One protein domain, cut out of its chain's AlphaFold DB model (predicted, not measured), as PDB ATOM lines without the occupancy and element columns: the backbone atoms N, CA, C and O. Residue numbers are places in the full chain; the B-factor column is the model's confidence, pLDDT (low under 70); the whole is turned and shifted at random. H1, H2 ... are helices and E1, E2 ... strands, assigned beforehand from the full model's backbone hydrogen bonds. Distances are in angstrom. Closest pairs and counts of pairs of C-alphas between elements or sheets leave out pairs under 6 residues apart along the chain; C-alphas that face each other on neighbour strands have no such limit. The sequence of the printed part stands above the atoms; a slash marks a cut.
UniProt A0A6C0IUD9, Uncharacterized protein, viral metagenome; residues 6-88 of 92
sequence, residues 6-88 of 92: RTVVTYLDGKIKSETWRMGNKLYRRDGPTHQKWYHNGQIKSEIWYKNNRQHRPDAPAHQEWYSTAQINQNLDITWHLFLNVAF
ATOM      1  N   ARG A   6     -83.492-152.437  68.904       80.88
ATOM      2  CA  ARG A   6     -83.315-151.951  67.536       80.88
ATOM      3  C   ARG A   6     -82.017-151.169  67.457       80.88
ATOM      4  O   ARG A   6     -81.785-150.263  68.257       80.88
ATOM      5  N   THR A   7     -81.232-151.482  66.441       87.81
ATOM      6  CA  THR A   7     -80.054-150.716  66.065       87.81
ATOM      7  C   THR A   7     -80.409-149.805  64.896       87.81
ATOM      8  O   THR A   7     -81.076-150.226  63.949       87.81
ATOM      9  N   VAL A   8     -79.999-148.542  64.970       90.56
ATOM     10  CA  VAL A   8     -80.072-147.592  63.857       90.56
ATOM     11  C   VAL A   8     -78.649-147.260  63.443       90.56
ATOM     12  O   VAL A   8     -77.916-146.673  64.235       90.56
ATOM     13  N   VAL A   9     -78.284-147.630  62.218       91.56
ATOM     14  CA  VAL A   9     -76.975-147.350  61.620       91.56
ATOM     15  C   VAL A   9     -77.159-146.278  60.555       91.56
ATOM     16  O   VAL A   9     -78.076-146.364  59.739       91.56
ATOM     17  N   THR A  10     -76.305-145.259  60.567       91.06
ATOM     18  CA  THR A  10     -76.243-144.258  59.500       91.06
ATOM     19  C   THR A  10     -74.939-144.392  58.742       91.06
ATOM     20  O   THR A  10     -73.895-144.682  59.331       91.06
ATOM     21  N   TYR A  11     -75.007-144.163  57.435       91.06
ATOM     22  CA  TYR A  11     -73.862-144.236  56.542       91.06
ATOM     23  C   TYR A  11     -73.558-142.856  55.961       91.06
ATOM     24  O   TYR A  11     -74.457-142.037  55.771       91.06
ATOM     25  N   LEU A  12     -72.284-142.604  55.689       89.25
ATOM     26  CA  LEU A  12     -71.791-141.456  54.941       89.25
ATOM     27  C   LEU A  12     -70.711-141.966  53.991       89.25
ATOM     28  O   LEU A  12     -69.785-142.645  54.429       89.25
ATOM     29  N   ASP A  13     -70.879-141.689  52.700       89.50
ATOM     30  CA  ASP A  13     -69.968-142.138  51.638       89.50
ATOM     31  C   ASP A  13     -69.731-143.660  51.655       89.50
ATOM     32  O   ASP A  13     -68.614-144.149  51.501       89.50
ATOM     33  N   GLY A  14     -70.790-144.429  51.931       86.00
ATOM     34  CA  GLY A  14     -70.732-145.894  52.011       86.00
ATOM     35  C   GLY A  14     -70.089-146.460  53.284       86.00
ATOM     36  O   GLY A  14     -70.060-147.675  53.451       86.00
ATOM     37  N   LYS A  15     -69.619-145.620  54.216       88.31
ATOM     38  CA  LYS A  15     -69.042-146.045  55.504       88.31
ATOM     39  C   LYS A  15     -69.982-145.755  56.666       88.31
ATOM     40  O   LYS A  15     -70.763-144.809  56.615       88.31
ATOM     41  N   ILE A  16     -69.896-146.547  57.735       89.12
ATOM     42  CA  ILE A  16     -70.683-146.313  58.952       89.12
ATOM     43  C   ILE A  16     -70.237-144.993  59.590       89.12
ATOM     44  O   ILE A  16     -69.065-144.802  59.902       89.12
ATOM     45  N   LYS A  17     -71.192-144.086  59.802       93.19
ATOM     46  CA  LYS A  17     -70.988-142.787  60.453       93.19
ATOM     47  C   LYS A  17     -71.393-142.822  61.919       93.19
ATOM     48  O   LYS A  17     -70.709-142.247  62.767       93.19
ATOM     49  N   SER A  18     -72.522-143.452  62.221       93.88
ATOM     50  CA  SER A  18     -73.000-143.588  63.593       93.88
ATOM     51  C   SER A  18     -73.927-144.776  63.771       93.88
ATOM     52  O   SER A  18     -74.584-145.219  62.828       93.88
ATOM     53  N   GLU A  19     -74.000-145.253  65.004       94.31
ATOM     54  CA  GLU A  19     -74.828-146.373  65.416       94.31
ATOM     55  C   GLU A  19     -75.504-146.028  66.738       94.31
ATOM     56  O   GLU A  19     -74.915-145.402  67.623       94.31
ATOM     57  N   THR A  20     -76.783-146.373  66.857       93.56
ATOM     58  CA  THR A  20     -77.589-146.083  68.044       93.56
ATOM     59  C   THR A  20     -78.404-147.296  68.449       93.56
ATOM     60  O   THR A  20     -79.160-147.832  67.638       93.56
ATOM     61  N   TRP A  21     -78.329-147.663  69.726       92.62
ATOM     62  CA  TRP A  21     -79.092-148.759  70.314       92.62
ATOM     63  C   TRP A  21     -80.336-148.234  71.023       92.62
ATOM     64  O   TRP A  21     -80.290-147.298  71.827       92.62
ATOM     65  N   ARG A  22     -81.480-148.841  70.714       89.38
ATOM     66  CA  ARG A  22     -82.777-148.492  71.290       89.38
ATOM     67  C   ARG A  22     -83.482-149.734  71.794       89.38
ATOM     68  O   ARG A  22     -83.512-150.754  71.117       89.38
ATOM     69  N   MET A  23     -84.114-149.617  72.950       87.75
ATOM     70  CA  MET A  23     -85.044-150.601  73.478       87.75
ATOM     71  C   MET A  23     -86.433-149.958  73.515       87.75
ATOM     72  O   MET A  23     -86.708-149.079  74.336       87.75
ATOM     73  N   GLY A  24     -87.296-150.344  72.571       86.62
ATOM     74  CA  GLY A  24     -88.553-149.629  72.321       86.62
ATOM     75  C   GLY A  24     -88.302-148.161  71.946       86.62
ATOM     76  O   GLY A  24     -87.551-147.875  71.015       86.62
ATOM     77  N   ASN A  25     -88.887-147.232  72.708       85.38
ATOM     78  CA  ASN A  25     -88.758-145.781  72.491       85.38
ATOM     79  C   ASN A  25     -87.631-145.125  73.307       85.38
ATOM     80  O   ASN A  25     -87.538-143.898  73.365       85.38
ATOM     81  N   LYS A  26     -86.786-145.921  73.973       88.00
ATOM     82  CA  LYS A  26     -85.721-145.415  74.843       88.00
ATOM     83  C   LYS A  26     -84.345-145.820  74.329       88.00
ATOM     84  O   LYS A  26     -84.143-146.948  73.889       88.00
ATOM     85  N   LEU A  27     -83.394-144.902  74.436       87.81
ATOM     86  CA  LEU A  27     -81.970-145.168  74.296       87.81
ATOM     87  C   LEU A  27     -81.533-146.066  75.457       87.81
ATOM     88  O   LEU A  27     -81.671-145.685  76.627       87.81
ATOM     89  N   TYR A  28     -81.072-147.268  75.116       84.62
ATOM     90  CA  TYR A  28     -80.585-148.252  76.073       84.62
ATOM     91  C   TYR A  28     -79.714-149.307  75.383       84.62
ATOM     92  O   TYR A  28     -80.107-149.875  74.361       84.62
ATOM     93  N   ARG A  29     -78.568-149.614  75.993       85.69
ATOM     94  CA  ARG A  29     -77.724-150.779  75.700       85.69
ATOM     95  C   ARG A  29     -77.226-151.337  77.033       85.69
ATOM     96  O   ARG A  29     -76.859-150.556  77.905       85.69
ATOM     97  N   ARG A  30     -77.265-152.663  77.203       80.19
ATOM     98  CA  ARG A  30     -76.821-153.321  78.443       80.19
ATOM     99  C   ARG A  30     -75.300-153.247  78.584       80.19
ATOM    100  O   ARG A  30     -74.810-152.740  79.583       80.19
ATOM    101  N   ASP A  31     -74.599-153.675  77.540       80.81
ATOM    102  CA  ASP A  31     -73.152-153.872  77.562       80.81
ATOM    103  C   ASP A  31     -72.493-152.946  76.533       80.81
ATOM    104  O   ASP A  31     -72.205-153.335  75.399       80.81
ATOM    105  N   GLY A  32     -72.342-151.670  76.902       86.56
ATOM    106  CA  GLY A  32     -71.594-150.687  76.114       86.56
ATOM    107  C   GLY A  32     -72.341-149.386  75.795       86.56
ATOM    108  O   GLY A  32     -73.436-149.136  76.310       86.56
ATOM    109  N   PRO A  33     -71.746-148.533  74.948       91.56
ATOM    110  CA  PRO A  33     -72.304-147.234  74.596       91.56
ATOM    111  C   PRO A  33     -73.590-147.375  73.788       91.56
ATOM    112  O   PRO A  33     -73.726-148.211  72.896       91.56
ATOM    113  N   THR A  34     -74.554-146.521  74.104       94.06
ATOM    114  CA  THR A  34     -75.859-146.477  73.436       94.06
ATOM    115  C   THR A  34     -75.820-145.687  72.133       94.06
ATOM    116  O   THR A  34     -76.709-145.829  71.295       94.06
ATOM    117  N   HIS A  35     -74.797-144.861  71.952       94.25
ATOM    118  CA  HIS A  35     -74.526-144.163  70.713       94.25
ATOM    119  C   HIS A  35     -73.026-144.178  70.446       94.25
ATOM    120  O   HIS A  35     -72.247-143.859  71.343       94.25
ATOM    121  N   GLN A  36     -72.638-144.533  69.228       95.31
ATOM    122  CA  GLN A  36     -71.253-144.507  68.769       95.31
ATOM    123  C   GLN A  36     -71.182-143.721  67.462       95.31
ATOM    124  O   GLN A  36     -72.079-143.812  66.620       95.31
ATOM    125  N   LYS A  37     -70.132-142.918  67.307       93.88
ATOM    126  CA  LYS A  37     -69.808-142.199  66.073       93.88
ATOM    127  C   LYS A  37     -68.397-142.552  65.651       93.88
ATOM    128  O   LYS A  37     -67.516-142.669  66.501       93.88
ATOM    129  N   TRP A  38     -68.177-142.618  64.346       93.50
ATOM    130  CA  TRP A  38     -66.869-142.891  63.766       93.50
ATOM    131  C   TRP A  38     -66.421-141.762  62.845       93.50
ATOM    132  O   TRP A  38     -67.228-141.041  62.250       93.50
ATOM    133  N   TYR A  39     -65.108-141.607  62.745       89.75
ATOM    134  CA  TYR A  39     -64.456-140.839  61.697       89.75
ATOM    135  C   TYR A  39     -64.535-141.578  60.358       89.75
ATOM    136  O   TYR A  39     -64.736-142.790  60.300       89.75
ATOM    137  N   HIS A  40     -64.293-140.862  59.257       86.94
ATOM    138  CA  HIS A  40     -64.274-141.453  57.914       86.94
ATOM    139  C   HIS A  40     -63.171-142.526  57.736       86.94
ATOM    140  O   HIS A  40     -63.260-143.392  56.860       86.94
ATOM    141  N   ASN A  41     -62.134-142.497  58.578       85.75
ATOM    142  CA  ASN A  41     -61.081-143.515  58.630       85.75
ATOM    143  C   ASN A  41     -61.473-144.764  59.455       85.75
ATOM    144  O   ASN A  41     -60.660-145.672  59.586       85.75
ATOM    145  N   GLY A  42     -62.687-144.812  60.017       87.38
ATOM    146  CA  GLY A  42     -63.190-145.927  60.822       87.38
ATOM    147  C   GLY A  42     -62.804-145.887  62.303       87.38
ATOM    148  O   GLY A  42     -63.247-146.744  63.061       87.38
ATOM    149  N   GLN A  43     -62.020-144.901  62.751       90.38
ATOM    150  CA  GLN A  43     -61.713-144.732  64.174       90.38
ATOM    151  C   GLN A  43     -62.925-144.195  64.935       90.38
ATOM    152  O   GLN A  43     -63.712-143.412  64.400       90.38
ATOM    153  N   ILE A  44     -63.064-144.588  66.202       91.19
ATOM    154  CA  ILE A  44     -64.123-144.070  67.071       91.19
ATOM    155  C   ILE A  44     -63.893-142.573  67.286       91.19
ATOM    156  O   ILE A  44     -62.820-142.141  67.700       91.19
ATOM    157  N   LYS A  45     -64.929-141.792  66.986       92.25
ATOM    158  CA  LYS A  45     -64.988-140.356  67.243       92.25
ATOM    159  C   LYS A  45     -65.598-140.072  68.603       92.25
ATOM    160  O   LYS A  45     -65.053-139.276  69.354       92.25
ATOM    161  N   SER A  46     -66.732-140.689  68.919       94.19
ATOM    162  CA  SER A  46     -67.358-140.499  70.223       94.19
ATOM    163  C   SER A  46     -68.262-141.649  70.621       94.19
ATOM    164  O   SER A  46     -68.808-142.368  69.783       94.19
ATOM    165  N   GLU A  47     -68.428-141.783  71.929       95.19
ATOM    166  CA  GLU A  47     -69.252-142.788  72.577       95.19
ATOM    167  C   GLU A  47     -70.101-142.127  73.657       95.19
ATOM    168  O   GLU A  47     -69.620-141.311  74.448       95.19
ATOM    169  N   ILE A  48     -71.390-142.462  73.680       94.12
ATOM    170  CA  ILE A  48     -72.345-141.901  74.632       94.12
ATOM    171  C   ILE A  48     -73.182-143.021  75.242       94.12
ATOM    172  O   ILE A  48     -73.781-143.839  74.535       94.12
ATOM    173  N   TRP A  49     -73.263-143.032  76.566       93.62
ATOM    174  CA  TRP A  49     -74.060-143.972  77.343       93.62
ATOM    175  C   TRP A  49     -75.350-143.305  77.785       93.62
ATOM    176  O   TRP A  49     -75.332-142.266  78.448       93.62
ATOM    177  N   TYR A  50     -76.478-143.921  77.439       90.38
ATOM    178  CA  TYR A  50     -77.795-143.459  77.842       90.38
ATOM    179  C   TYR A  50     -78.528-144.540  78.637       90.38
ATOM    180  O   TYR A  50     -78.546-145.714  78.269       90.38
ATOM    181  N   LYS A  51     -79.221-144.117  79.694       87.06
ATOM    182  CA  LYS A  51     -80.210-144.915  80.419       87.06
ATOM    183  C   LYS A  51     -81.515-144.135  80.444       87.06
ATOM    184  O   LYS A  51     -81.580-143.042  80.997       87.06
ATOM    185  N   ASN A  52     -82.564-144.685  79.831       86.38
ATOM    186  CA  ASN A  52     -83.872-144.027  79.737       86.38
ATOM    187  C   ASN A  52     -83.802-142.611  79.120       86.38
ATOM    188  O   ASN A  52     -84.381-141.674  79.665       86.38
ATOM    189  N   ASN A  53     -83.095-142.452  77.993       88.44
ATOM    190  CA  ASN A  53     -82.895-141.168  77.290       88.44
ATOM    191  C   ASN A  53     -82.094-140.101  78.058       88.44
ATOM    192  O   ASN A  53     -81.980-138.975  77.583       88.44
ATOM    193  N   ARG A  54     -81.501-140.434  79.209       88.69
ATOM    194  CA  ARG A  54     -80.594-139.547  79.948       88.69
ATOM    195  C   ARG A  54     -79.178-140.096  79.905       88.69
ATOM    196  O   ARG A  54     -79.006-141.312  79.985       88.69
ATOM    197  N   GLN A  55     -78.186-139.221  79.758       89.12
ATOM    198  CA  GLN A  55     -76.783-139.624  79.828       89.12
ATOM    199  C   GLN A  55     -76.506-140.220  81.207       89.12
ATOM    200  O   GLN A  55     -76.825-139.607  82.225       89.12
ATOM    201  N   HIS A  56     -75.993-141.446  81.241       86.75
ATOM    202  CA  HIS A  56     -75.760-142.148  82.496       86.75
ATOM    203  C   HIS A  56     -74.772-143.294  82.315       86.75
ATOM    204  O   HIS A  56     -74.996-144.195  81.504       86.75
ATOM    205  N   ARG A  57     -73.724-143.282  83.135       88.69
ATOM    206  CA  ARG A  57     -72.770-144.373  83.296       88.69
ATOM    207  C   ARG A  57     -72.244-144.305  84.738       88.69
ATOM    208  O   ARG A  57     -71.742-143.253  85.113       88.69
ATOM    209  N   PRO A  58     -72.444-145.348  85.562       82.38
ATOM    210  CA  PRO A  58     -72.145-145.283  86.994       82.38
ATOM    211  C   PRO A  58     -70.644-145.195  87.297       82.38
ATOM    212  O   PRO A  58     -70.256-144.426  88.166       82.38
ATOM    213  N   ASP A  59     -69.810-145.907  86.536       87.25
ATOM    214  CA  ASP A  59     -68.391-146.096  86.884       87.25
ATOM    215  C   ASP A  59     -67.415-145.288  86.010       87.25
ATOM    216  O   ASP A  59     -66.202-145.447  86.110       87.25
ATOM    217  N   ALA A  60     -67.921-144.461  85.089       88.06
ATOM    218  CA  ALA A  60     -67.099-143.738  84.114       88.06
ATOM    219  C   ALA A  60     -67.892-142.615  83.418       88.06
ATOM    220  O   ALA A  60     -69.116-142.559  83.545       88.06
ATOM    221  N   PRO A  61     -67.241-141.736  82.630       89.25
ATOM    222  CA  PRO A  61     -67.929-140.678  81.898       89.25
ATOM    223  C   PRO A  61     -69.012-141.223  80.963       89.25
ATOM    224  O   PRO A  61     -68.786-142.155  80.186       89.25
ATOM    225  N   ALA A  62     -70.193-140.603  81.009       90.94
ATOM    226  CA  ALA A  62     -71.312-140.940  80.130       90.94
ATOM    227  C   ALA A  62     -71.124-140.435  78.688       90.94
ATOM    228  O   ALA A  62     -71.896-140.812  77.807       90.94
ATOM    229  N   HIS A  63     -70.113-139.599  78.448       93.19
ATOM    230  CA  HIS A  63     -69.717-139.108  77.136       93.19
ATOM    231  C   HIS A  63     -68.194-139.145  77.031       93.19
ATOM    232  O   HIS A  63     -67.498-138.644  77.915       93.19
ATOM    233  N   GLN A  64     -67.695-139.743  75.956       93.31
ATOM    234  CA  GLN A  64     -66.283-139.755  75.603       93.31
ATOM    235  C   GLN A  64     -66.150-139.336  74.139       93.31
ATOM    236  O   GLN A  64     -66.914-139.795  73.289       93.31
ATOM    237  N   GLU A  65     -65.198-138.453  73.853       92.62
ATOM    238  CA  GLU A  65     -64.892-137.973  72.508       92.62
ATOM    239  C   GLU A  65     -63.378-138.029  72.297       92.62
ATOM    240  O   GLU A  65     -62.600-137.677  73.185       92.62
ATOM    241  N   TRP A  66     -62.971-138.508  71.127       90.12
ATOM    242  CA  TRP A  66     -61.580-138.645  70.716       90.12
ATOM    243  C   TRP A  66     -61.353-137.798  69.480       90.12
ATOM    244  O   TRP A  66     -62.164-137.821  68.555       90.12
ATOM    245  N   TYR A  67     -60.231-137.091  69.437       84.81
ATOM    246  CA  TYR A  67     -59.829-136.296  68.284       84.81
ATOM    247  C   TYR A  67     -58.899-137.107  67.390       84.81
ATOM    248  O   TYR A  67     -57.982-137.775  67.868       84.81
ATOM    249  N   SER A  68     -59.127-137.049  66.080       80.75
ATOM    250  CA  SER A  68     -58.181-137.626  65.120       80.75
ATOM    251  C   SER A  68     -56.907-136.779  65.052       80.75
ATOM    252  O   SER A  68     -56.968-135.557  65.187       80.75
ATOM    253  N   THR A  69     -55.757-137.396  64.771       74.44
ATOM    254  CA  THR A  69     -54.478-136.680  64.587       74.44
ATOM    255  C   THR A  69     -54.586-135.560  63.549       74.44
ATOM    256  O   THR A  69     -54.031-134.485  63.739       74.44
ATOM    257  N   ALA A  70     -55.374-135.765  62.488       72.25
ATOM    258  CA  ALA A  70     -55.643-134.737  61.486       72.25
ATOM    259  C   ALA A  70     -56.358-133.504  62.074       72.25
ATOM    260  O   ALA A  70     -55.981-132.377  61.770       72.25
ATOM    261  N   GLN A  71     -57.357-133.704  62.942       65.94
ATOM    262  CA  GLN A  71     -58.019-132.598  63.646       65.94
ATOM    263  C   GLN A  71     -57.104-131.924  64.666       65.94
ATOM    264  O   GLN A  71     -57.162-130.709  64.822       65.94
ATOM    265  N   ILE A  72     -56.263-132.698  65.355       68.12
ATOM    266  CA  ILE A  72     -55.302-132.145  66.311       68.12
ATOM    267  C   ILE A  72     -54.299-131.249  65.584       68.12
ATOM    268  O   ILE A  72     -54.076-130.141  66.046       68.12
ATOM    269  N   ASN A  73     -53.765-131.662  64.433       66.38
ATOM    270  CA  ASN A  73     -52.812-130.846  63.674       66.38
ATOM    271  C   ASN A  73     -53.436-129.531  63.183       66.38
ATOM    272  O   ASN A  73     -52.840-128.479  63.370       66.38
ATOM    273  N   GLN A  74     -54.671-129.564  62.669       61.03
ATOM    274  CA  GLN A  74     -55.390-128.339  62.287       61.03
ATOM    275  C   GLN A  74     -55.619-127.401  63.481       61.03
ATOM    276  O   GLN A  74     -55.495-126.188  63.350       61.03
ATOM    277  N   ASN A  75     -55.926-127.949  64.659       58.81
ATOM    278  CA  ASN A  75     -56.109-127.148  65.868       58.81
ATOM    279  C   ASN A  75     -54.774-126.648  66.440       58.81
ATOM    280  O   ASN A  75     -54.734-125.538  66.963       58.81
ATOM    281  N   LEU A  76     -53.694-127.430  66.314       57.91
ATOM    282  CA  LEU A  76     -52.342-127.063  66.731       57.91
ATOM    283  C   LEU A  76     -51.802-125.900  65.903       57.91
ATOM    284  O   LEU A  76     -51.274-124.955  66.491       57.91
ATOM    285  N   ASP A  77     -52.015-125.922  64.585       54.72
ATOM    286  CA  ASP A  77     -51.683-124.809  63.693       54.72
ATOM    287  C   ASP A  77     -52.389-123.517  64.135       54.72
ATOM    288  O   ASP A  77     -51.767-122.457  64.164       54.72
ATOM    289  N   ILE A  78     -53.649-123.596  64.582       55.25
ATOM    290  CA  ILE A  78     -54.393-122.438  65.107       55.25
ATOM    291  C   ILE A  78     -53.857-122.006  66.481       55.25
ATOM    292  O   ILE A  78     -53.657-120.813  66.711       55.25
ATOM    293  N   THR A  79     -53.578-122.939  67.400       51.78
ATOM    294  CA  THR A  79     -53.035-122.585  68.724       51.78
ATOM    295  C   THR A  79     -51.645-121.953  68.641       51.78
ATOM    296  O   THR A  79     -51.429-120.943  69.304       51.78
ATOM    297  N   TRP A  80     -50.722-122.442  67.805       53.19
ATOM    298  CA  TRP A  80     -49.396-121.821  67.655       53.19
ATOM    299  C   TRP A  80     -49.461-120.421  67.022       53.19
ATOM    300  O   TRP A  80     -48.746-119.522  67.467       53.19
ATOM    301  N   HIS A  81     -50.367-120.184  66.064       51.66
ATOM    302  CA  HIS A  81     -50.598-118.840  65.510       51.66
ATOM    303  C   HIS A  81     -51.228-117.863  66.524       51.66
ATOM    304  O   HIS A  81     -51.006-116.652  66.432       51.66
ATOM    305  N   LEU A  82     -51.976-118.362  67.517       48.84
ATOM    306  CA  LEU A  82     -52.502-117.551  68.622       48.84
ATOM    307  C   LEU A  82     -51.434-117.253  69.689       48.84
ATOM    308  O   LEU A  82     -51.396-116.136  70.201       48.84
ATOM    309  N   PHE A  83     -50.515-118.183  69.976       49.72
ATOM    310  CA  PHE A  83     -49.402-117.933  70.905       49.72
ATOM    311  C   PHE A  83     -48.391-116.902  70.371       49.72
ATOM    312  O   PHE A  83     -47.850-116.125  71.155       49.72
ATOM    313  N   LEU A  84     -48.191-116.812  69.051       47.84
ATOM    314  CA  LEU A  84     -47.326-115.784  68.451       47.84
ATOM    315  C   LEU A  84     -47.951-114.377  68.433       47.84
ATOM    316  O   LEU A  84     -47.214-113.395  68.441       47.84
ATOM    317  N   ASN A  85     -49.283-114.249  68.477       43.41
ATOM    318  CA  ASN A  85     -49.955-112.941  68.544       43.41
ATOM    319  C   ASN A  85     -50.090-112.378  69.970       43.41
ATOM    320  O   ASN A  85     -50.323-111.184  70.130       43.41
ATOM    321  N   VAL A  86     -49.910-113.195  71.014       46.47
ATOM    322  CA  VAL A  86     -49.920-112.722  72.416       46.47
ATOM    323  C   VAL A  86     -48.510-112.351  72.908       46.47
ATOM    324  O   VAL A  86     -48.367-111.565  73.843       46.47
ATOM    325  N   ALA A  87     -47.450-112.825  72.243       40.03
ATOM    326  CA  ALA A  87     -46.065-112.532  72.623       40.03
ATOM    327  C   ALA A  87     -45.600-111.087  72.322       40.03
ATOM    328  O   ALA A  87     -44.580-110.667  72.860       40.03
ATOM    329  N   PHE A  88     -46.343-110.296  71.535       43.50
ATOM    330  CA  PHE A  88     -46.015-108.879  71.286       43.50
ATOM    331  C   PHE A  88     -46.598-107.890  72.313       43.50
ATOM    332  O   PHE A  88     -46.313-106.700  72.219       43.50
TER     333      PHE A  88
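This is residues 6 to 88 of the 92 residues of an uncharacterized protein of viral metagenome (UniProt A0A6C0IUD9). Five strands, E1 to E5, stand side by side as one antiparallel sheet, and H1 sticks out beyond E5 as a free arm that makes the length of the whole. The sheet is a meander, each strand the antiparallel neighbour of the one before, in the order E1 - E2 - E3 - E4 - E5. The printed part has 83 residues, with five named strands followed by one named helix; the class is mixed, helices and strands. It is only just loose, close to extended, with a radius of gyration of the C-alphas of 17.2 A, and flat, spanning 58 by 34 by 17 A.

Edge strand E1, residues 6 to 12, forms a hairpin with E2, residues 15 to 23; C-alphas 9 and 19 face each other at 4.5 A, and N 8 and O 20, 2.9 A apart, are within hydrogen-bond range. E2 and E3, residues 35 to 38, form a hairpin at 175 degrees between directions, with C-alphas 18 and 37 facing each other at 4.3 A and N 36 and O 19 2.9 A apart. E3 and E4, residues 44 to 48, form another, with N 37 and O 46 2.9 A apart. E4 and edge strand E5, residues 63 to 65, form the last, with C-alphas 46 and 65 facing each other at 4.2 A and N 47 and O 64 2.8 A apart. H1, residues 69 to 86, is not on the sheet and is apart from E4; 13 of its 14 O i to N i+4 pairs are within hydrogen-bond range.

E1 begins at C-alpha 6 (-83.315, -151.951, 67.536) and is 20.0 A long; E2 is 24.5 A. H1, 25.6 A, ends at C-alpha 86 (-49.920, -112.722, 72.416).

The printed part has no cut. The links E2 to E3 and E4 to E5 are long. Residues 69 to 88 stand free, and pLDDT is under 70 in residues 71 to 88.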